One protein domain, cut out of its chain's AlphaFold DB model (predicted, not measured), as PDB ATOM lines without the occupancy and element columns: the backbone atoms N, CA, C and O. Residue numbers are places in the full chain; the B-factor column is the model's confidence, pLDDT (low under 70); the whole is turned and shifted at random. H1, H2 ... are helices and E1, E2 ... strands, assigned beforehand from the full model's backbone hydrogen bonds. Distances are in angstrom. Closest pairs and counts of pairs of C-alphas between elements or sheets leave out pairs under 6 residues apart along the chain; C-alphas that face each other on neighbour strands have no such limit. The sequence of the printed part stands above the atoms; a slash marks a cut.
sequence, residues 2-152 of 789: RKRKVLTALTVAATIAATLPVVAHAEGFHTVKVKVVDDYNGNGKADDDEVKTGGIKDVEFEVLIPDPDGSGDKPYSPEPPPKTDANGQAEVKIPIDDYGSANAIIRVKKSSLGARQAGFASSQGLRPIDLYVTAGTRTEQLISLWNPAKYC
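This is residues 2 to 152 of the 789 residues of an uncharacterized protein of Saccharothrix espanaensis (strain ATCC 51144 / DSM 44229 / JCM 9112 / NBRC 15066 / NRRL 15764) (UniProt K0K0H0). With little regular structure, two small sheets stand partly face to face, and a long tail, residues 2 to 23, sticks out. Mostly strand, E1, H1 and E2 to E7 hold 47 of 151 printed residues, under half. E3-E2-E5-E6 is antiparallel, E4-E1-E7 mixed; the whole is extended, 121 by 27 by 26 A, radius of gyration of the C-alphas 27.3 A.

Find C-alpha 29 at (-29.559, 4.890, -8.657); strand E1, residues 29 to 38, runs 28.5 A from there. Then come H1, 48 to 52, E2, 61 to 66, E3, 73 to 76, E4, 89 to 95, E5, 104 to 108, E6, 130 to 133, and E7, 141 to 146, its last C-alpha at (-23.717, -22.801, 2.474).

Look at E1: N 32 and O 92 of antiparallel E4 are 2.9 A apart, N 35 and O 141 of parallel E7 2.8 A. H1, its O i to N i+4 pair within hydrogen-bond range, is on this sheet. The closest C-alphas of E4 and E5, Ile 94 and Ala 104, are 7.0 A apart.

The printed part has no cut; links E3 to E4 and E5 to E6 are long. pLDDT is under 70 in 35 residues, among them 2 to 27.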
ATOM      1  N   ARG A   2     -55.853  56.637 -68.621       34.12
ATOM      2  CA  ARG A   2     -54.848  56.585 -67.505       34.12
ATOM      3  C   ARG A   2     -55.144  55.588 -66.356       34.12
ATOM      4  O   ARG A   2     -56.169  55.705 -65.712       34.12
ATOM      5  N   LYS A   3     -54.418  54.449 -66.257       35.06
ATOM      6  CA  LYS A   3     -53.064  54.127 -65.677       35.06
ATOM      7  C   LYS A   3     -53.111  53.873 -64.143       35.06
ATOM      8  O   LYS A   3     -53.430  54.798 -63.420       35.06
ATOM      9  N   ARG A   4     -52.950  52.606 -63.683       34.31
ATOM     10  CA  ARG A   4     -51.751  51.950 -63.040       34.31
ATOM     11  C   ARG A   4     -51.378  52.557 -61.662       34.31
ATOM     12  O   ARG A   4     -51.200  53.760 -61.618       34.31
ATOM     13  N   LYS A   5     -51.160  51.855 -60.535       31.70
ATOM     14  CA  LYS A   5     -50.770  50.467 -60.171       31.70
ATOM     15  C   LYS A   5     -51.395  50.098 -58.802       31.70
ATOM     16  O   LYS A   5     -51.551  50.981 -57.968       31.70
ATOM     17  N   VAL A   6     -51.667  48.811 -58.568       33.06
ATOM     18  CA  VAL A   6     -52.070  48.228 -57.269       33.06
ATOM     19  C   VAL A   6     -50.841  47.592 -56.610       33.06
ATOM     20  O   VAL A   6     -50.053  46.941 -57.296       33.06
ATOM     21  N   LEU A   7     -50.665  47.829 -55.309       28.61
ATOM     22  CA  LEU A   7     -49.606  47.285 -54.460       28.61
ATOM     23  C   LEU A   7     -50.235  46.194 -53.578       28.61
ATOM     24  O   LEU A   7     -51.147  46.497 -52.812       28.61
ATOM     25  N   THR A   8     -49.774  44.948 -53.689       33.38
ATOM     26  CA  THR A   8     -50.211  43.831 -52.835       33.38
ATOM     27  C   THR A   8     -49.060  43.477 -51.897       33.38
ATOM     28  O   THR A   8     -47.964  43.171 -52.363       33.38
ATOM     29  N   ALA A   9     -49.294  43.574 -50.588       29.62
ATOM     30  CA  ALA A   9     -48.333  43.216 -49.551       29.62
ATOM     31  C   ALA A   9     -48.210  41.687 -49.438       29.62
ATOM     32  O   ALA A   9     -49.218  40.983 -49.407       29.62
ATOM     33  N   LEU A  10     -46.972  41.193 -49.393       28.91
ATOM     34  CA  LEU A  10     -46.626  39.784 -49.229       28.91
ATOM     35  C   LEU A  10     -46.376  39.510 -47.736       28.91
ATOM     36  O   LEU A  10     -45.492  40.120 -47.136       28.91
ATOM     37  N   THR A  11     -47.153  38.614 -47.137       30.20
ATOM     38  CA  THR A  11     -46.971  38.122 -45.765       30.20
ATOM     39  C   THR A  11     -45.883  37.045 -45.756       30.20
ATOM     40  O   THR A  11     -46.034  36.017 -46.411       30.20
ATOM     41  N   VAL A  12     -44.792  37.257 -45.014       31.67
ATOM     42  CA  VAL A  12     -43.792  36.219 -44.710       31.67
ATOM     43  C   VAL A  12     -44.122  35.657 -43.327       31.67
ATOM     44  O   VAL A  12     -43.994  36.361 -42.329       31.67
ATOM     45  N   ALA A  13     -44.583  34.407 -43.272       31.53
ATOM     46  CA  ALA A  13     -44.720  33.655 -42.030       31.53
ATOM     47  C   ALA A  13     -43.366  33.012 -41.693       31.53
ATOM     48  O   ALA A  13     -42.855  32.201 -42.463       31.53
ATOM     49  N   ALA A  14     -42.775  33.402 -40.566       29.88
ATOM     50  CA  ALA A  14     -41.582  32.772 -40.020       29.88
ATOM     51  C   ALA A  14     -41.980  31.492 -39.268       29.88
ATOM     52  O   ALA A  14     -42.671  31.554 -38.252       29.88
ATOM     53  N   THR A  15     -41.548  30.332 -39.759       33.75
ATOM     54  CA  THR A  15     -41.627  29.060 -39.032       33.75
ATOM     55  C   THR A  15     -40.497  29.026 -38.004       33.75
ATOM     56  O   THR A  15     -39.327  28.901 -38.356       33.75
ATOM     57  N   ILE A  16     -40.840  29.183 -36.725       32.12
ATOM     58  CA  ILE A  16     -39.919  28.983 -35.602       32.12
ATOM     59  C   ILE A  16     -39.710  27.471 -35.451       32.12
ATOM     60  O   ILE A  16     -40.642  26.749 -35.100       32.12
ATOM     61  N   ALA A  17     -38.498  26.988 -35.728       35.84
ATOM     62  CA  ALA A  17     -38.075  25.656 -35.314       35.84
ATOM     63  C   ALA A  17     -37.888  25.675 -33.790       35.84
ATOM     64  O   ALA A  17     -36.916  26.229 -33.281       35.84
ATOM     65  N   ALA A  18     -38.853  25.118 -33.059       32.34
ATOM     66  CA  ALA A  18     -38.706  24.867 -31.636       32.34
ATOM     67  C   ALA A  18     -37.731  23.696 -31.449       32.34
ATOM     68  O   ALA A  18     -38.094  22.536 -31.629       32.34
ATOM     69  N   THR A  19     -36.483  23.997 -31.103       36.72
ATOM     70  CA  THR A  19     -35.597  23.030 -30.456       36.72
ATOM     71  C   THR A  19     -36.194  22.717 -29.088       36.72
ATOM     72  O   THR A  19     -36.177  23.568 -28.196       36.72
ATOM     73  N   LEU A  20     -36.773  21.525 -28.933       32.41
ATOM     74  CA  LEU A  20     -37.116  20.998 -27.616       32.41
ATOM     75  C   LEU A  20     -35.827  20.911 -26.782       32.41
ATOM     76  O   LEU A  20     -34.804  20.465 -27.310       32.41
ATOM     77  N   PRO A  21     -35.834  21.344 -25.511       33.47
ATOM     78  CA  PRO A  21     -34.693  21.125 -24.646       33.47
ATOM     79  C   PRO A  21     -34.560  19.617 -24.425       33.47
ATOM     80  O   PRO A  21     -35.516  18.958 -24.017       33.47
ATOM     81  N   VAL A  22     -33.374  19.075 -24.699       33.19
ATOM     82  CA  VAL A  22     -32.972  17.776 -24.161       33.19
ATOM     83  C   VAL A  22     -32.988  17.943 -22.645       33.19
ATOM     84  O   VAL A  22     -32.171  18.673 -22.084       33.19
ATOM     85  N   VAL A  23     -33.982  17.352 -21.988       32.88
ATOM     86  CA  VAL A  23     -33.991  17.235 -20.533       32.88
ATOM     87  C   VAL A  23     -32.859  16.276 -20.198       32.88
ATOM     88  O   VAL A  23     -32.957  15.084 -20.472       32.88
ATOM     89  N   ALA A  24     -31.761  16.797 -19.657       34.16
ATOM     90  CA  ALA A  24     -30.779  15.968 -18.982       34.16
ATOM     91  C   ALA A  24     -31.476  15.358 -17.756       34.16
ATOM     92  O   ALA A  24     -31.763  16.068 -16.788       34.16
ATOM     93  N   HIS A  25     -31.829  14.074 -17.825       39.09
ATOM     94  CA  HIS A  25     -32.264  13.331 -16.651       39.09
ATOM     95  C   HIS A  25     -31.065  13.173 -15.709       39.09
ATOM     96  O   HIS A  25     -29.960  12.855 -16.139       39.09
ATOM     97  N   ALA A  26     -31.270  13.483 -14.429       38.56
ATOM     98  CA  ALA A  26     -30.250  13.338 -13.402       38.56
ATOM     99  C   ALA A  26     -29.866  11.859 -13.246       38.56
ATOM    100  O   ALA A  26     -30.754  11.013 -13.142       38.56
ATOM    101  N   GLU A  27     -28.562  11.576 -13.188       53.47
ATOM    102  CA  GLU A  27     -28.010  10.267 -12.833       53.47
ATOM    103  C   GLU A  27     -28.614   9.801 -11.499       53.47
ATOM    104  O   GLU A  27     -28.349  10.367 -10.435       53.47
ATOM    105  N   GLY A  28     -29.495   8.805 -11.561       77.50
ATOM    106  CA  GLY A  28     -30.171   8.229 -10.406       77.50
ATOM    107  C   GLY A  28     -29.786   6.766 -10.232       77.50
ATOM    108  O   GLY A  28     -29.523   6.064 -11.205       77.50
ATOM    109  N   PHE A  29     -29.781   6.297  -8.984       86.06
ATOM    110  CA  PHE A  29     -29.559   4.890  -8.657       86.06
ATOM    111  C   PHE A  29     -30.806   4.287  -8.017       86.06
ATOM    112  O   PHE A  29     -31.403   4.881  -7.115       86.06
ATOM    113  N   HIS A  30     -31.155   3.073  -8.426       86.88
ATOM    114  CA  HIS A  30     -32.014   2.191  -7.649       86.88
ATOM    115  C   HIS A  30     -31.140   1.402  -6.668       86.88
ATOM    116  O   HIS A  30     -30.121   0.845  -7.057       86.88
ATOM    117  N   THR A  31     -31.495   1.395  -5.382       88.25
ATOM    118  CA  THR A  31     -30.734   0.666  -4.354       88.25
ATOM    119  C   THR A  31     -31.492  -0.584  -3.941       88.25
ATOM    120  O   THR A  31     -32.638  -0.482  -3.500       88.25
ATOM    121  N   VAL A  32     -30.834  -1.734  -4.044       89.69
ATOM    122  CA  VAL A  32     -31.323  -3.025  -3.552       89.69
ATOM    123  C   VAL A  32     -30.579  -3.370  -2.275       89.69
ATOM    124  O   VAL A  32     -29.352  -3.289  -2.223       89.69
ATOM    125  N   LYS A  33     -31.322  -3.762  -1.244       92.00
ATOM    126  CA  LYS A  33     -30.742  -4.305  -0.015       92.00
ATOM    127  C   LYS A  33     -30.642  -5.812  -0.145       92.00
ATOM    128  O   LYS A  33     -31.630  -6.451  -0.505       92.00
ATOM    129  N   VAL A  34     -29.474  -6.359   0.154       92.44
ATOM    130  CA  VAL A  34     -29.247  -7.803   0.184       92.44
ATOM    131  C   VAL A  34     -28.700  -8.203   1.544       92.44
ATOM    132  O   VAL A  34     -27.926  -7.461   2.156       92.44
ATOM    133  N   LYS A  35     -29.088  -9.390   1.995       92.38
ATOM    134  CA  LYS A  35     -28.479 -10.072   3.126       92.38
ATOM    135  C   LYS A  35     -28.056 -11.462   2.685       92.38
ATOM    136  O   LYS A  35     -28.862 -12.195   2.121       92.38
ATOM    137  N   VAL A  36     -26.802 -11.810   2.937       92.62
ATOM    138  CA  VAL A  36     -26.269 -13.142   2.658       92.62
ATOM    139  C   VAL A  36     -26.289 -13.951   3.942       92.62
ATOM    140  O   VAL A  36     -25.711 -13.531   4.947       92.62
ATOM    141  N   VAL A  37     -26.961 -15.095   3.907       89.56
ATOM    142  CA  VAL A  37     -27.125 -15.998   5.054       89.56
ATOM    143  C   VAL A  37     -26.445 -17.339   4.786       89.56
ATOM    144  O   VAL A  37     -26.263 -17.720   3.627       89.56
ATOM    145  N   ASP A  38     -26.044 -18.019   5.859       86.81
ATOM    146  CA  ASP A  38     -25.499 -19.380   5.811       86.81
ATOM    147  C   ASP A  38     -26.659 -20.373   6.006       86.81
ATOM    148  O   ASP A  38     -27.154 -20.513   7.121       86.81
ATOM    149  N   ASP A  39     -27.117 -21.008   4.924       86.81
ATOM    150  CA  ASP A  39     -28.177 -22.037   4.912       86.81
ATOM    151  C   ASP A  39     -27.584 -23.376   5.368       86.81
ATOM    152  O   ASP A  39     -27.360 -24.307   4.588       86.81
ATOM    153  N   TYR A  40     -27.216 -23.448   6.645       82.12
ATOM    154  CA  TYR A  40     -26.465 -24.578   7.194       82.12
ATOM    155  C   TYR A  40     -27.271 -25.884   7.198       82.12
ATOM    156  O   TYR A  40     -26.687 -26.965   7.321       82.12
ATOM    157  N   ASN A  41     -28.600 -25.804   7.088       82.56
ATOM    158  CA  ASN A  41     -29.491 -26.961   7.070       82.56
ATOM    159  C   ASN A  41     -29.932 -27.358   5.646       82.56
ATOM    160  O   ASN A  41     -30.606 -28.380   5.490       82.56
ATOM    161  N   GLY A  42     -29.544 -26.588   4.622       86.25
ATOM    162  CA  GLY A  42     -29.796 -26.889   3.215       86.25
ATOM    163  C   GLY A  42     -31.273 -27.096   2.906       86.25
ATOM    164  O   GLY A  42     -31.624 -28.069   2.233       86.25
ATOM    165  N   ASN A  43     -32.160 -26.261   3.452       85.69
ATOM    166  CA  ASN A  43     -33.607 -26.397   3.257       85.69
ATOM    167  C   ASN A  43     -34.212 -25.275   2.386       85.69
ATOM    168  O   ASN A  43     -35.382 -25.379   1.990       85.69
ATOM    169  N   GLY A  44     -33.436 -24.228   2.078       86.94
ATOM    170  CA  GLY A  44     -33.841 -23.086   1.254       86.94
ATOM    171  C   GLY A  44     -34.903 -22.168   1.877       86.94
ATOM    172  O   GLY A  44     -35.469 -21.316   1.179       86.94
ATOM    173  N   LYS A  45     -35.227 -22.332   3.163       87.88
ATOM    174  CA  LYS A  45     -36.118 -21.466   3.946       87.88
ATOM    175  C   LYS A  45     -35.290 -20.405   4.649       87.88
ATOM    176  O   LYS A  45     -34.181 -20.651   5.076       87.88
ATOM    177  N   ALA A  46     -35.862 -19.218   4.798       85.06
ATOM    178  CA  ALA A  46     -35.252 -18.172   5.603       85.06
ATOM    179  C   ALA A  46     -35.519 -18.457   7.087       85.06
ATOM    180  O   ALA A  46     -36.485 -17.931   7.651       85.06
ATOM    181  N   ASP A  47     -34.720 -19.337   7.689       83.12
ATOM    182  CA  ASP A  47     -34.891 -19.697   9.090       83.12
ATOM    183  C   ASP A  47     -34.486 -18.537  10.012       83.12
ATOM    184  O   ASP A  47     -33.590 -17.733   9.746       83.12
ATOM    185  N   ASP A  48     -35.240 -18.391  11.097       80.94
ATOM    186  CA  ASP A  48     -35.200 -17.212  11.963       80.94
ATOM    187  C   ASP A  48     -33.821 -17.029  12.622       80.94
ATOM    188  O   ASP A  48     -33.379 -15.906  12.847       80.94
ATOM    189  N   ASP A  49     -33.159 -18.137  12.940       73.44
ATOM    190  CA  ASP A  49     -31.779 -18.214  13.404       73.44
ATOM    191  C   ASP A  49     -30.802 -17.818  12.301       73.44
ATOM    192  O   ASP A  49     -30.115 -16.826  12.502       73.44
ATOM    193  N   GLU A  50     -30.812 -18.447  11.125       78.62
ATOM    194  CA  GLU A  50     -29.933 -18.094   9.986       78.62
ATOM    195  C   GLU A  50     -30.003 -16.607   9.608       78.62
ATOM    196  O   GLU A  50     -29.005 -15.958   9.279       78.62
ATOM    197  N   VAL A  51     -31.202 -16.027   9.693       78.12
ATOM    198  CA  VAL A  51     -31.429 -14.612   9.399       78.12
ATOM    199  C   VAL A  51     -31.015 -13.712  10.566       78.12
ATOM    200  O   VAL A  51     -30.678 -12.552  10.329       78.12
ATOM    201  N   LYS A  52     -31.020 -14.162  11.825       71.50
ATOM    202  CA  LYS A  52     -30.698 -13.309  12.992       71.50
ATOM    203  C   LYS A  52     -29.254 -13.459  13.476       71.50
ATOM    204  O   LYS A  52     -28.687 -12.468  13.935       71.50
ATOM    205  N   THR A  53     -28.641 -14.633  13.357       60.28
ATOM    206  CA  THR A  53     -27.290 -14.938  13.846       60.28
ATOM    207  C   THR A  53     -26.227 -14.584  12.804       60.28
ATOM    208  O   THR A  53     -25.613 -15.460  12.226       60.28
ATOM    209  N   GLY A  54     -25.999 -13.283  12.573       62.50
ATOM    210  CA  GLY A  54     -24.850 -12.756  11.810       62.50
ATOM    211  C   GLY A  54     -24.643 -13.356  10.405       62.50
ATOM    212  O   GLY A  54     -24.085 -14.433  10.249       62.50
ATOM    213  N   GLY A  55     -25.032 -12.634   9.350       77.12
ATOM    214  CA  GLY A  55     -24.838 -13.100   7.973       77.12
ATOM    215  C   GLY A  55     -23.369 -13.167   7.520       77.12
ATOM    216  O   GLY A  55     -22.441 -12.785   8.234       77.12
ATOM    217  N   ILE A  56     -23.141 -13.635   6.291       86.69
ATOM    218  CA  ILE A  56     -21.792 -13.911   5.777       86.69
ATOM    219  C   ILE A  56     -21.119 -12.614   5.320       86.69
ATOM    220  O   ILE A  56     -21.561 -11.969   4.368       86.69
ATOM    221  N   LYS A  57     -20.022 -12.254   5.989       89.00
ATOM    222  CA  LYS A  57     -19.220 -11.049   5.734       89.00
ATOM    223  C   LYS A  57     -18.335 -11.161   4.486       89.00
ATOM    224  O   LYS A  57     -17.875 -12.244   4.145       89.00
ATOM    225  N   ASP A  58     -18.014 -10.010   3.886       91.25
ATOM    226  CA  ASP A  58     -17.021  -9.843   2.816       91.25
ATOM    227  C   ASP A  58     -17.374 -10.601   1.512       91.25
ATOM    228  O   ASP A  58     -16.506 -10.861   0.681       91.25
ATOM    229  N   VAL A  59     -18.660 -10.896   1.295       93.50
ATOM    230  CA  VAL A  59     -19.193 -11.438   0.037       93.50
ATOM    231  C   VAL A  59     -19.324 -10.298  -0.966       93.50
ATOM    232  O   VAL A  59     -20.049  -9.340  -0.706       93.50
ATOM    233  N   GLU A  60     -18.614 -10.385  -2.091       94.94
ATOM    234  CA  GLU A  60     -18.631  -9.383  -3.162       94.94
ATOM    235  C   GLU A  60     -19.730  -9.682  -4.187       94.94
ATOM    236  O   GLU A  60     -19.985 -10.844  -4.521       94.94
ATOM    237  N   PHE A  61     -20.323  -8.626  -4.748       93.38
ATOM    238  CA  PHE A  61     -21.299  -8.734  -5.831       93.38
ATOM    239  C   PHE A  61     -20.801  -8.094  -7.127       93.38
ATOM    240  O   PHE A  61     -20.186  -7.025  -7.126       93.38
ATOM    241  N   GLU A  62     -21.135  -8.734  -8.241       91.81
ATOM    242  CA  GLU A  62     -21.091  -8.172  -9.587       91.81
ATOM    243  C   GLU A  62     -22.503  -7.733  -9.996       91.81
ATOM    244  O   GLU A  62     -23.490  -8.384  -9.652       91.81
ATOM    245  N   VAL A  63     -22.611  -6.614 -10.714       90.69
ATOM    246  CA  VAL A  63     -23.886  -6.127 -11.251       90.69
ATOM    247  C   VAL A  63     -23.810  -6.203 -12.767       90.69
ATOM    248  O   VAL A  63     -22.956  -5.558 -13.364       90.69
ATOM    249  N   LEU A  64     -24.697  -6.959 -13.400       88.56
ATOM    250  CA  LEU A  64     -24.828  -7.015 -14.855       88.56
ATOM    251  C   LEU A  64     -26.023  -6.155 -15.261       88.56
ATOM    252  O   LEU A  64     -27.123  -6.340 -14.741       88.56
ATOM    253  N   ILE A  65     -25.812  -5.189 -16.151       87.69
ATOM    254  CA  ILE A  65     -26.867  -4.302 -16.660       87.69
ATOM    255  C   ILE A  65     -27.087  -4.547 -18.153       87.69
ATOM    256  O   ILE A  65     -26.123  -4.887 -18.842       87.69
ATOM    257  N   PRO A  66     -28.297  -4.301 -18.683       83.88
ATOM    258  CA  PRO A  66     -28.549  -4.439 -20.107       83.88
ATOM    259  C   PRO A  66     -27.603  -3.582 -20.946       83.88
ATOM    260  O   PRO A  66     -27.412  -2.392 -20.663       83.88
ATOM    261  N   ASP A  67     -27.079  -4.139 -22.034       79.38
ATOM    262  CA  ASP A  67     -26.413  -3.332 -23.047       79.38
ATOM    263  C   ASP A  67     -27.457  -2.462 -23.770       79.38
ATOM    264  O   ASP A  67     -28.493  -2.980 -24.210       79.38
ATOM    265  N   PRO A  68     -27.256  -1.134 -23.886       70.25
ATOM    266  CA  PRO A  68     -28.137  -0.265 -24.658       70.25
ATOM    267  C   PRO A  68     -28.460  -0.790 -26.062       70.25
ATOM    268  O   PRO A  68     -29.602  -0.632 -26.499       70.25
ATOM    269  N   ASP A  69     -27.512  -1.450 -26.732       67.88
ATOM    270  CA  ASP A  69     -27.688  -1.977 -28.091       67.88
ATOM    271  C   ASP A  69     -28.490  -3.292 -28.169       67.88
ATOM    272  O   ASP A  69     -28.869  -3.716 -29.260       67.88
ATOM    273  N   GLY A  70     -28.817  -3.899 -27.021       63.44
ATOM    274  CA  GLY A  70     -29.560  -5.156 -26.937       63.44
ATOM    275  C   GLY A  70     -28.730  -6.412 -27.206       63.44
ATOM    276  O   GLY A  70     -29.321  -7.473 -27.381       63.44
ATOM    277  N   SER A  71     -27.397  -6.317 -27.225       65.88
ATOM    278  CA  SER A  71     -26.483  -7.451 -27.435       65.88
ATOM    279  C   SER A  71     -26.338  -8.398 -26.235       65.88
ATOM    280  O   SER A  71     -25.661  -9.418 -26.347       65.88
ATOM    281  N   GLY A  72     -26.975  -8.092 -25.101       73.62
ATOM    282  CA  GLY A  72     -26.933  -8.889 -23.876       73.62
ATOM    283  C   GLY A  72     -26.773  -8.003 -22.646       73.62
ATOM    284  O   GLY A  72     -27.311  -6.894 -22.609       73.62
ATOM    285  N   ASP A  73     -26.010  -8.484 -21.666       82.44
ATOM    286  CA  ASP A  73     -25.666  -7.737 -20.459       82.44
ATOM    287  C   ASP A  73     -24.172  -7.408 -20.408       82.44
ATOM    288  O   ASP A  73     -23.326  -8.155 -20.905       82.44
ATOM    289  N   LYS A  74     -23.838  -6.299 -19.749       84.06
ATOM    290  CA  LYS A  74     -22.460  -5.879 -19.487       84.06
ATOM    291  C   LYS A  74     -22.214  -5.669 -17.993       84.06
ATOM    292  O   LYS A  74     -23.115  -5.196 -17.293       84.06
ATOM    293  N   PRO A  75     -20.991  -5.928 -17.498       86.94
ATOM    294  CA  PRO A  75     -20.632  -5.611 -16.125       86.94
ATOM    295  C   PRO A  75     -20.736  -4.110 -15.849       86.94
ATOM    296  O   PRO A  75     -20.119  -3.277 -16.515       86.94
ATOM    297  N   TYR A  76     -21.491  -3.771 -14.818       87.81
ATOM    298  CA  TYR A  76     -21.447  -2.502 -14.121       87.81
ATOM    299  C   TYR A  76     -20.618  -2.700 -12.852       87.81
ATOM    300  O   TYR A  76     -20.949  -3.521 -12.001       87.81
ATOM    301  N   SER A  77     -19.516  -1.964 -12.733       79.25
ATOM    302  CA  SER A  77     -18.630  -2.016 -11.567       79.25
ATOM    303  C   SER A  77     -18.798  -0.740 -10.742       79.25
ATOM    304  O   SER A  77     -18.202   0.282 -11.090       79.25
ATOM    305  N   PRO A  78     -19.611  -0.754  -9.668       75.81
ATOM    306  CA  PRO A  78     -19.601   0.329  -8.695       75.81
ATOM    307  C   PRO A  78     -18.219   0.396  -8.034       75.81
ATOM    308  O   PRO A  78     -17.644  -0.643  -7.711       75.81
ATOM    309  N   GLU A  79     -17.693   1.599  -7.794       79.88
ATOM    310  CA  GLU A  79     -16.494   1.790  -6.970       79.88
ATOM    311  C   GLU A  79     -16.866   2.438  -5.622       79.88
ATOM    312  O   GLU A  79     -17.395   3.555  -5.607       79.88
ATOM    313  N   PRO A  80     -16.585   1.779  -4.476       83.00
ATOM    314  CA  PRO A  80     -16.052   0.417  -4.341       83.00
ATOM    315  C   PRO A  80     -17.087  -0.667  -4.716       83.00
ATOM    316  O   PRO A  80     -18.291  -0.396  -4.636       83.00
ATOM    317  N   PRO A  81     -16.644  -1.897  -5.061       85.50
ATOM    318  CA  PRO A  81     -17.552  -3.009  -5.306       85.50
ATOM    319  C   PRO A  81     -18.459  -3.251  -4.093       85.50
ATOM    320  O   PRO A  81     -17.982  -3.192  -2.952       85.50
ATOM    321  N   PRO A  82     -19.755  -3.520  -4.307       91.50
ATOM    322  CA  PRO A  82     -20.666  -3.829  -3.219       91.50
ATOM    323  C   PRO A  82     -20.215  -5.120  -2.536       91.50
ATOM    324  O   PRO A  82     -20.032  -6.146  -3.193       91.50
ATOM    325  N   LYS A  83     -20.040  -5.060  -1.213       94.56
ATOM    326  CA  LYS A  83     -19.717  -6.220  -0.385       94.56
ATOM    327  C   LYS A  83     -20.523  -6.239   0.902       94.56
ATOM    328  O   LYS A  83     -20.911  -5.176   1.393       94.56
ATOM    329  N   THR A  84     -20.709  -7.423   1.472       94.31
ATOM    330  CA  THR A  84     -21.389  -7.566   2.760       94.31
ATOM    331  C   THR A  84     -20.548  -7.100   3.949       94.31
ATOM    332  O   THR A  84     -19.328  -7.288   4.007       94.31
ATOM    333  N   ASP A  85     -21.218  -6.484   4.921       90.00
ATOM    334  CA  ASP A  85     -20.661  -6.115   6.220       90.00
ATOM    335  C   ASP A  85     -20.603  -7.305   7.198       90.00
ATOM    336  O   ASP A  85     -20.865  -8.449   6.834       90.00
ATOM    337  N   ALA A  86     -20.243  -7.050   8.462       83.19
ATOM    338  CA  ALA A  86     -20.136  -8.090   9.491       83.19
ATOM    339  C   ALA A  86     -21.464  -8.796   9.829       83.19
ATOM    340  O   ALA A  86     -21.433  -9.847  10.459       83.19
ATOM    341  N   ASN A  87     -22.606  -8.237   9.418       83.75
ATOM    342  CA  ASN A  87     -23.929  -8.834   9.589       83.75
ATOM    343  C   ASN A  87     -24.427  -9.515   8.304       83.75
ATOM    344  O   ASN A  87     -25.592  -9.925   8.242       83.75
ATOM    345  N   GLY A  88     -23.580  -9.598   7.276       90.62
ATOM    346  CA  GLY A  88     -23.915 -10.134   5.965       90.62
ATOM    347  C   GLY A  88     -24.761  -9.204   5.101       90.62
ATOM    348  O   GLY A  88     -25.348  -9.676   4.133       90.62
ATOM    349  N   GLN A  89     -24.864  -7.911   5.424       92.75
ATOM    350  CA  GLN A  89     -25.719  -6.966   4.699       92.75
ATOM    351  C   GLN A  89     -24.930  -6.131   3.690       92.75
ATOM    352  O   GLN A  89     -23.817  -5.689   3.976       92.75
ATOM    353  N   ALA A  90     -25.520  -5.869   2.522       93.38
ATOM    354  CA  ALA A  90     -24.985  -4.935   1.532       93.38
ATOM    355  C   ALA A  90     -26.093  -4.106   0.861       93.38
ATOM    356  O   ALA A  90     -27.234  -4.545   0.709       93.38
ATOM    357  N   GLU A  91     -25.730  -2.904   0.414       92.25
ATOM    358  CA  GLU A  91     -26.559  -2.077  -0.465       92.25
ATOM    359  C   GLU A  91     -25.945  -2.061  -1.868       92.25
ATOM    360  O   GLU A  91     -24.835  -1.563  -2.072       92.25
ATOM    361  N   VAL A  92     -26.672  -2.597  -2.847       90.88
ATOM    362  CA  VAL A  92     -26.246  -2.670  -4.248       90.88
ATOM    363  C   VAL A  92     -26.929  -1.558  -5.034       90.88
ATOM    364  O   VAL A  92     -28.158  -1.465  -5.063       90.88
ATOM    365  N   LYS A  93     -26.135  -0.693  -5.670       89.00
ATOM    366  CA  LYS A  93     -26.631   0.426  -6.481       89.00
ATOM    367  C   LYS A  93     -26.673   0.038  -7.952       89.00
ATOM    368  O   LYS A  93     -25.651  -0.332  -8.521       89.00
ATOM    369  N   ILE A  94     -27.845   0.185  -8.557       88.44
ATOM    370  CA  ILE A  94     -28.113  -0.100  -9.966       88.44
ATOM    371  C   ILE A  94     -28.392   1.226 -10.677       88.44
ATOM    372  O   ILE A  94     -29.237   1.992 -10.196       88.44
ATOM    373  N   PRO A  95     -27.700   1.538 -11.783       87.44
ATOM    374  CA  PRO A  95     -27.962   2.750 -12.543       87.44
ATOM    375  C   PRO A  95     -29.371   2.711 -13.143       87.44
ATOM    376  O   PRO A  95     -29.824   1.677 -13.633       87.44
ATOM    377  N   ILE A  96     -30.067   3.844 -13.083       85.69
ATOM    378  CA  ILE A  96     -31.345   4.028 -13.770       85.69
ATOM    379  C   ILE A  96     -31.044   4.416 -15.220       85.69
ATOM    380  O   ILE A  96     -30.272   5.343 -15.459       85.69
ATOM    381  N   ASP A  97     -31.635   3.698 -16.173       80.19
ATOM    382  CA  ASP A  97     -31.490   3.978 -17.598       80.19
ATOM    383  C   ASP A  97     -32.288   5.217 -18.044       80.19
ATOM    384  O   ASP A  97     -33.092   5.786 -17.298       80.19
ATOM    385  N   ASP A  98     -32.088   5.625 -19.299       77.44
ATOM    386  CA  ASP A  98     -32.747   6.796 -19.896       77.44
ATOM    387  C   ASP A  98     -34.285   6.684 -19.937       77.44
ATOM    388  O   ASP A  98     -34.982   7.683 -20.125       77.44
ATOM    389  N   TYR A  99     -34.830   5.479 -19.740       73.62
ATOM    390  CA  TYR A  99     -36.264   5.197 -19.694       73.62
ATOM    391  C   TYR A  99     -36.812   5.143 -18.260       73.62
ATOM    392  O   TYR A  99     -37.999   4.870 -18.065       73.62
ATOM    393  N   GLY A 100     -35.980   5.413 -17.250       74.00
ATOM    394  CA  GLY A 100     -36.363   5.348 -15.842       74.00
ATOM    395  C   GLY A 100     -36.430   3.924 -15.281       74.00
ATOM    396  O   GLY A 100     -36.975   3.733 -14.191       74.00
ATOM    397  N   SER A 101     -35.907   2.927 -16.001       78.38
ATOM    398  CA  SER A 101     -35.853   1.527 -15.572       78.38
ATOM    399  C   SER A 101     -34.519   1.215 -14.893       78.38
ATOM    400  O   SER A 101     -33.496   1.821 -15.182       78.38
ATOM    401  N   ALA A 102     -34.524   0.259 -13.969       84.31
ATOM    402  CA  ALA A 102     -33.332  -0.204 -13.262       84.31
ATOM    403  C   ALA A 102     -33.307  -1.730 -13.296       84.31
ATOM    404  O   ALA A 102     -33.600  -2.393 -12.301       84.31
ATOM    405  N   ASN A 103     -33.058  -2.260 -14.490       87.19
ATOM    406  CA  ASN A 103     -32.989  -3.691 -14.725       87.19
ATOM    407  C   ASN A 103     -31.542  -4.148 -14.567       87.19
ATOM    408  O   ASN A 103     -30.647  -3.535 -15.149       87.19
ATOM    409  N   ALA A 104     -31.309  -5.187 -13.772       88.62
ATOM    410  CA  ALA A 104     -29.978  -5.749 -13.574       88.62
ATOM    411  C   ALA A 104     -30.047  -7.194 -13.079       88.62
ATOM    412  O   ALA A 104     -31.062  -7.616 -12.525       88.62
ATOM    413  N   ILE A 105     -28.933  -7.907 -13.207       88.50
ATOM    414  CA  ILE A 105     -28.658  -9.138 -12.466       88.50
ATOM    415  C   ILE A 105     -27.616  -8.798 -11.399       88.50
ATOM    416  O   ILE A 105     -26.547  -8.279 -11.719       88.50
ATOM    417  N   ILE A 106     -27.927  -9.053 -10.130       90.38
ATOM    418  CA  ILE A 106     -26.946  -8.995  -9.040       90.38
ATOM    419  C   ILE A 106     -26.430 -10.414  -8.828       90.38
ATOM    420  O   ILE A 106     -27.209 -11.295  -8.474       90.38
ATOM    421  N   ARG A 107     -25.128 -10.621  -9.012       90.88
ATOM    422  CA  ARG A 107     -24.474 -11.927  -8.909       90.88
ATOM    423  C   ARG A 107     -23.471 -11.953  -7.772       90.88
ATOM    424  O   ARG A 107     -22.630 -11.062  -7.668       90.88
ATOM    425  N   VAL A 108     -23.489 -13.006  -6.961       92.62
ATOM    426  CA  VAL A 108     -22.404 -13.260  -6.005       92.62
ATOM    427  C   VAL A 108     -21.135 -13.670  -6.749       92.62
ATOM    428  O   VAL A 108     -21.118 -14.619  -7.536       92.62
ATOM    429  N   LYS A 109     -20.027 -12.993  -6.463       91.75
ATOM    430  CA  LYS A 109     -18.745 -13.285  -7.097       91.75
ATOM    431  C   LYS A 109     -18.136 -14.553  -6.501       91.75
ATOM    432  O   LYS A 109     -17.768 -14.597  -5.330       91.75
ATOM    433  N   LYS A 110     -17.935 -15.584  -7.327       88.56
ATOM    434  CA  LYS A 110     -17.399 -16.887  -6.876       88.56
ATOM    435  C   LYS A 110     -16.061 -16.774  -6.125       88.56
ATOM    436  O   LYS A 110     -15.809 -17.544  -5.205       88.56
ATOM    437  N   SER A 111     -15.227 -15.783  -6.455       89.50
ATOM    438  CA  SER A 111     -13.938 -15.563  -5.782       89.50
ATOM    439  C   SER A 111     -14.048 -15.117  -4.319       89.50
ATOM    440  O   SER A 111     -13.050 -15.200  -3.611       89.50
ATOM    441  N   SER A 112     -15.209 -14.636  -3.855       90.12
ATOM    442  CA  SER A 112     -15.417 -14.232  -2.454       90.12
ATOM    443  C   SER A 112     -16.041 -15.327  -1.579       90.12
ATOM    444  O   SER A 112     -16.333 -15.073  -0.417       90.12
ATOM    445  N   LEU A 113     -16.277 -16.534  -2.108       86.19
ATOM    446  CA  LEU A 113     -17.015 -17.583  -1.388       86.19
ATOM    447  C   LEU A 113     -16.158 -18.401  -0.407       86.19
ATOM    448  O   LEU A 113     -16.686 -18.981   0.544       86.19
ATOM    449  N   GLY A 114     -14.838 -18.454  -0.607       84.38
ATOM    450  CA  GLY A 114     -13.966 -19.336   0.173       84.38
ATOM    451  C   GLY A 114     -14.383 -20.804   0.019       84.38
ATOM    452  O   GLY A 114     -14.455 -21.302  -1.099       84.38
ATOM    453  N   ALA A 115     -14.668 -21.482   1.133       80.75
ATOM    454  CA  ALA A 115     -15.150 -22.869   1.152       80.75
ATOM    455  C   ALA A 115     -16.673 -23.017   0.929       80.75
ATOM    456  O   ALA A 115     -17.194 -24.128   0.974       80.75
ATOM    457  N   ARG A 116     -17.403 -21.910   0.737       88.00
ATOM    458  CA  ARG A 116     -18.857 -21.919   0.521       88.00
ATOM    459  C   ARG A 116     -19.210 -22.041  -0.958       88.00
ATOM    460  O   ARG A 116     -18.400 -21.762  -1.839       88.00
ATOM    461  N   GLN A 117     -20.462 -22.386  -1.216       90.06
ATOM    462  CA  GLN A 117     -21.072 -22.380  -2.544       90.06
ATOM    463  C   GLN A 117     -22.516 -21.865  -2.480       90.06
ATOM    464  O   GLN A 117     -22.986 -21.497  -1.402       90.06
ATOM    465  N   ALA A 118     -23.205 -21.836  -3.627       91.00
ATOM    466  CA  ALA A 118     -24.630 -21.512  -3.688       91.00
ATOM    467  C   ALA A 118     -25.429 -22.395  -2.718       91.00
ATOM    468  O   ALA A 118     -25.254 -23.617  -2.721       91.00
ATOM    469  N   GLY A 119     -26.245 -21.763  -1.872       90.38
ATOM    470  CA  GLY A 119     -27.162 -22.437  -0.956       90.38
ATOM    471  C   GLY A 119     -28.428 -22.911  -1.656       90.38
ATOM    472  O   GLY A 119     -28.607 -22.699  -2.862       90.38
ATOM    473  N   PHE A 120     -29.323 -23.554  -0.907       91.44
ATOM    474  CA  PHE A 120     -30.621 -23.906  -1.466       91.44
ATOM    475  C   PHE A 120     -31.457 -22.642  -1.622       91.44
ATOM    476  O   PHE A 120     -31.422 -21.728  -0.795       91.44
ATOM    477  N   ALA A 121     -32.234 -22.598  -2.694       90.81
ATOM    478  CA  ALA A 121     -33.170 -21.522  -2.952       90.81
ATOM    479  C   ALA A 121     -34.612 -22.033  -2.921       90.81
ATOM    480  O   ALA A 121     -34.887 -23.233  -3.052       90.81
ATOM    481  N   SER A 122     -35.550 -21.118  -2.703       89.00
ATOM    482  CA  SER A 122     -36.976 -21.386  -2.788       89.00
ATOM    483  C   SER A 122     -37.771 -20.144  -3.178       89.00
ATOM    484  O   SER A 122     -37.403 -19.008  -2.889       89.00
ATOM    485  N   SER A 123     -38.940 -20.375  -3.772       77.69
ATOM    486  CA  SER A 123     -39.831 -19.329  -4.288       77.69
ATOM    487  C   SER A 123     -40.347 -18.331  -3.246       77.69
ATOM    488  O   SER A 123     -40.832 -17.254  -3.592       77.69
ATOM    489  N   GLN A 124     -40.322 -18.685  -1.958       75.25
ATOM    490  CA  GLN A 124     -40.830 -17.857  -0.854       75.25
ATOM    491  C   GLN A 124     -39.817 -17.703   0.290       75.25
ATOM    492  O   GLN A 124     -40.180 -17.205   1.357       75.25
ATOM    493  N   GLY A 125     -38.577 -18.150   0.094       84.75
ATOM    494  CA  GLY A 125     -37.548 -18.167   1.126       84.75
ATOM    495  C   GLY A 125     -36.252 -17.559   0.620       84.75
ATOM    496  O   GLY A 125     -36.213 -16.395   0.219       84.75
ATOM    497  N   LEU A 126     -35.192 -18.352   0.691       89.88
ATOM    498  CA  LEU A 126     -33.862 -17.939   0.280       89.88
ATOM    499  C   LEU A 126     -33.752 -17.890  -1.242       89.88
ATOM    500  O   LEU A 126     -34.347 -18.694  -1.955       89.88
ATOM    501  N   ARG A 127     -33.000 -16.917  -1.738       90.06
ATOM    502  CA  ARG A 127     -32.810 -16.646  -3.159       90.06
ATOM    503  C   ARG A 127     -31.473 -17.208  -3.639       90.06
ATOM    504  O   ARG A 127     -30.523 -17.254  -2.849       90.06
ATOM    505  N   PRO A 128     -31.382 -17.599  -4.922       88.50
ATOM    506  CA  PRO A 128     -30.135 -18.082  -5.497       88.50
ATOM    507  C   PRO A 128     -29.083 -16.966  -5.556       88.50
ATOM    508  O   PRO A 128     -29.359 -15.788  -5.317       88.50
ATOM    509  N   ILE A 129     -27.854 -17.348  -5.904       89.12
ATOM    510  CA  ILE A 129     -26.710 -16.429  -6.001       89.12
ATOM    511  C   ILE A 129     -26.819 -15.411  -7.148       89.12
ATOM    512  O   ILE A 129     -26.030 -14.464  -7.188       89.12
ATOM    513  N   ASP A 130     -27.791 -15.598  -8.040       87.44
ATOM    514  CA  ASP A 130     -28.129 -14.719  -9.153       87.44
ATOM    515  C   ASP A 130     -29.527 -14.120  -8.950       87.44
ATOM    516  O   ASP A 130     -30.533 -14.825  -8.944       87.44
ATOM    517  N   LEU A 131     -29.601 -12.798  -8.778       87.12
ATOM    518  CA  LEU A 131     -30.849 -12.076  -8.525       87.12
ATOM    519  C   LEU A 131     -31.235 -11.181  -9.697       87.12
ATOM    520  O   LEU A 131     -30.550 -10.197  -9.980       87.12
ATOM    521  N   TYR A 132     -32.399 -11.433 -10.289       85.31
ATOM    522  CA  TYR A 132     -33.003 -10.535 -11.272       85.31
ATOM    523  C   TYR A 132     -33.715  -9.370 -10.585       85.31
ATOM    524  O   TYR A 132     -34.616  -9.553  -9.763       85.31
ATOM    525  N   VAL A 133     -33.331  -8.150 -10.944       83.75
ATOM    526  CA  VAL A 133     -33.839  -6.915 -10.344       83.75
ATOM    527  C   VAL A 133     -34.515  -6.047 -11.393       83.75
ATOM    528  O   VAL A 133     -34.039  -5.931 -12.519       83.75
ATOM    529  N   THR A 134     -35.604  -5.389 -10.989       80.75
ATOM    530  CA  THR A 134     -36.270  -4.337 -11.764       80.75
ATOM    531  C   THR A 134     -36.563  -3.110 -10.910       80.75
ATOM    532  O   THR A 134     -36.518  -3.152  -9.676       80.75
ATOM    533  N   ALA A 135     -36.934  -2.007 -11.565       67.38
ATOM    534  CA  ALA A 135     -37.407  -0.807 -10.886       67.38
ATOM    535  C   ALA A 135     -38.641  -1.118 -10.013       67.38
ATOM    536  O   ALA A 135     -39.750  -1.293 -10.514       67.38
ATOM    537  N   GLY A 136     -38.451  -1.156  -8.690       63.97
ATOM    538  CA  GLY A 136     -39.517  -1.468  -7.732       63.97
ATOM    539  C   GLY A 136     -39.186  -2.584  -6.746       63.97
ATOM    540  O   GLY A 136     -39.918  -2.734  -5.765       63.97
ATOM    541  N   THR A 137     -38.074  -3.301  -6.931       69.19
ATOM    542  CA  THR A 137     -37.535  -4.228  -5.927       69.19
ATOM    543  C   THR A 137     -37.165  -3.445  -4.662       69.19
ATOM    544  O   THR A 137     -36.148  -2.763  -4.601       69.19
ATOM    545  N   ARG A 138     -38.044  -3.452  -3.652       58.50
ATOM    546  CA  ARG A 138     -37.889  -2.645  -2.422       58.50
ATOM    547  C   ARG A 138     -37.702  -3.466  -1.148       58.50
ATOM    548  O   ARG A 138     -37.422  -2.881  -0.105       58.50
ATOM    549  N   THR A 139     -37.879  -4.782  -1.210       72.06
ATOM    550  CA  THR A 139     -37.658  -5.678  -0.070       72.06
ATOM    551  C   THR A 139     -36.210  -6.146  -0.042       72.06
ATOM    552  O   THR A 139     -35.614  -6.365  -1.100       72.06
ATOM    553  N   GLU A 140     -35.657  -6.296   1.164       86.62
ATOM    554  CA  GLU A 140     -34.367  -6.961   1.366       86.62
ATOM    555  C   GLU A 140     -34.417  -8.362   0.738       86.62
ATOM    556  O   GLU A 140     -35.391  -9.090   0.938       86.62
ATOM    557  N   GLN A 141     -33.418  -8.694  -0.078       89.25
ATOM    558  CA  GLN A 141     -33.279 -10.007  -0.706       89.25
ATOM    559  C   GLN A 141     -32.353 -10.872   0.148       89.25
ATOM    560  O   GLN A 141     -31.249 -10.441   0.481       89.25
ATOM    561  N   LEU A 142     -32.797 -12.078   0.494       91.56
ATOM    562  CA  LEU A 142     -32.024 -13.022   1.297       91.56
ATOM    563  C   LEU A 142     -31.341 -14.019   0.365       91.56
ATOM    564  O   LEU A 142     -32.011 -14.894  -0.167       91.56
ATOM    565  N   ILE A 143     -30.040 -13.870   0.132       92.12
ATOM    566  CA  ILE A 143     -29.256 -14.780  -0.715       92.12
ATOM    567  C   ILE A 143     -28.674 -15.879   0.166       92.12
ATOM    568  O   ILE A 143     -28.063 -15.573   1.194       92.12
ATOM    569  N   SER A 144     -28.820 -17.138  -0.238       90.94
ATOM    570  CA  SER A 144     -28.227 -18.263   0.483       90.94
ATOM    571  C   SER A 144     -26.864 -18.651  -0.066       90.94
ATOM    572  O   SER A 144     -26.654 -18.836  -1.268       90.94
ATOM    573  N   LEU A 145     -25.930 -18.838   0.855       91.69
ATOM    574  CA  LEU A 145     -24.730 -19.630   0.642       91.69
ATOM    575  C   LEU A 145     -24.706 -20.728   1.694       91.69
ATOM    576  O   LEU A 145     -25.343 -20.600   2.731       91.69
ATOM    577  N   TRP A 146     -23.941 -21.782   1.453       88.69
ATOM    578  CA  TRP A 146     -23.717 -22.801   2.474       88.69
ATOM    579  C   TRP A 146     -22.395 -23.530   2.278       88.69
ATOM    580  O   TRP A 146     -21.760 -23.444   1.219       88.69
ATOM    581  N   ASN A 147     -21.979 -24.255   3.316       87.19
ATOM    582  CA  ASN A 147     -20.855 -25.181   3.274       87.19
ATOM    583  C   ASN A 147     -21.342 -26.616   3.572       87.19
ATOM    584  O   ASN A 147     -21.543 -26.952   4.743       87.19
ATOM    585  N   PRO A 148     -21.464 -27.494   2.558       86.62
ATOM    586  CA  PRO A 148     -21.889 -28.888   2.736       86.62
ATOM    587  C   PRO A 148     -21.052 -29.712   3.718       86.62
ATOM    588  O   PRO A 148     -21.545 -30.685   4.299       86.62
ATOM    589  N   ALA A 149     -19.780 -29.350   3.919       83.31
ATOM    590  CA  ALA A 149     -18.928 -30.023   4.893       83.31
ATOM    591  C   ALA A 149     -19.502 -29.897   6.313       83.31
ATOM    592  O   ALA A 149     -19.439 -30.857   7.075       83.31
ATOM    593  N   LYS A 150     -20.166 -28.774   6.620       83.25
ATOM    594  CA  LYS A 150     -20.753 -28.461   7.933       83.25
ATOM    595  C   LYS A 150     -22.198 -28.939   8.110       83.25
ATOM    596  O   LYS A 150     -22.770 -28.736   9.177       83.25
ATOM    597  N   TYR A 151     -22.796 -29.541   7.081       87.44
ATOM    598  CA  TYR A 151     -24.173 -30.018   7.153       87.44
ATOM    599  C   TYR A 151     -24.303 -31.223   8.089       87.44
ATOM    600  O   TYR A 151     -23.567 -32.208   7.955       87.44
ATOM    601  N   CYS A 152     -25.315 -31.149   8.954       88.31
ATOM    602  CA  CYS A 152     -25.821 -32.243   9.768       88.31
ATOM    603  C   CYS A 152     -27.347 -32.132   9.895       88.31
ATOM    604  O   CYS A 152     -27.888 -31.031  10.021       88.31
TER     605      CYS A 152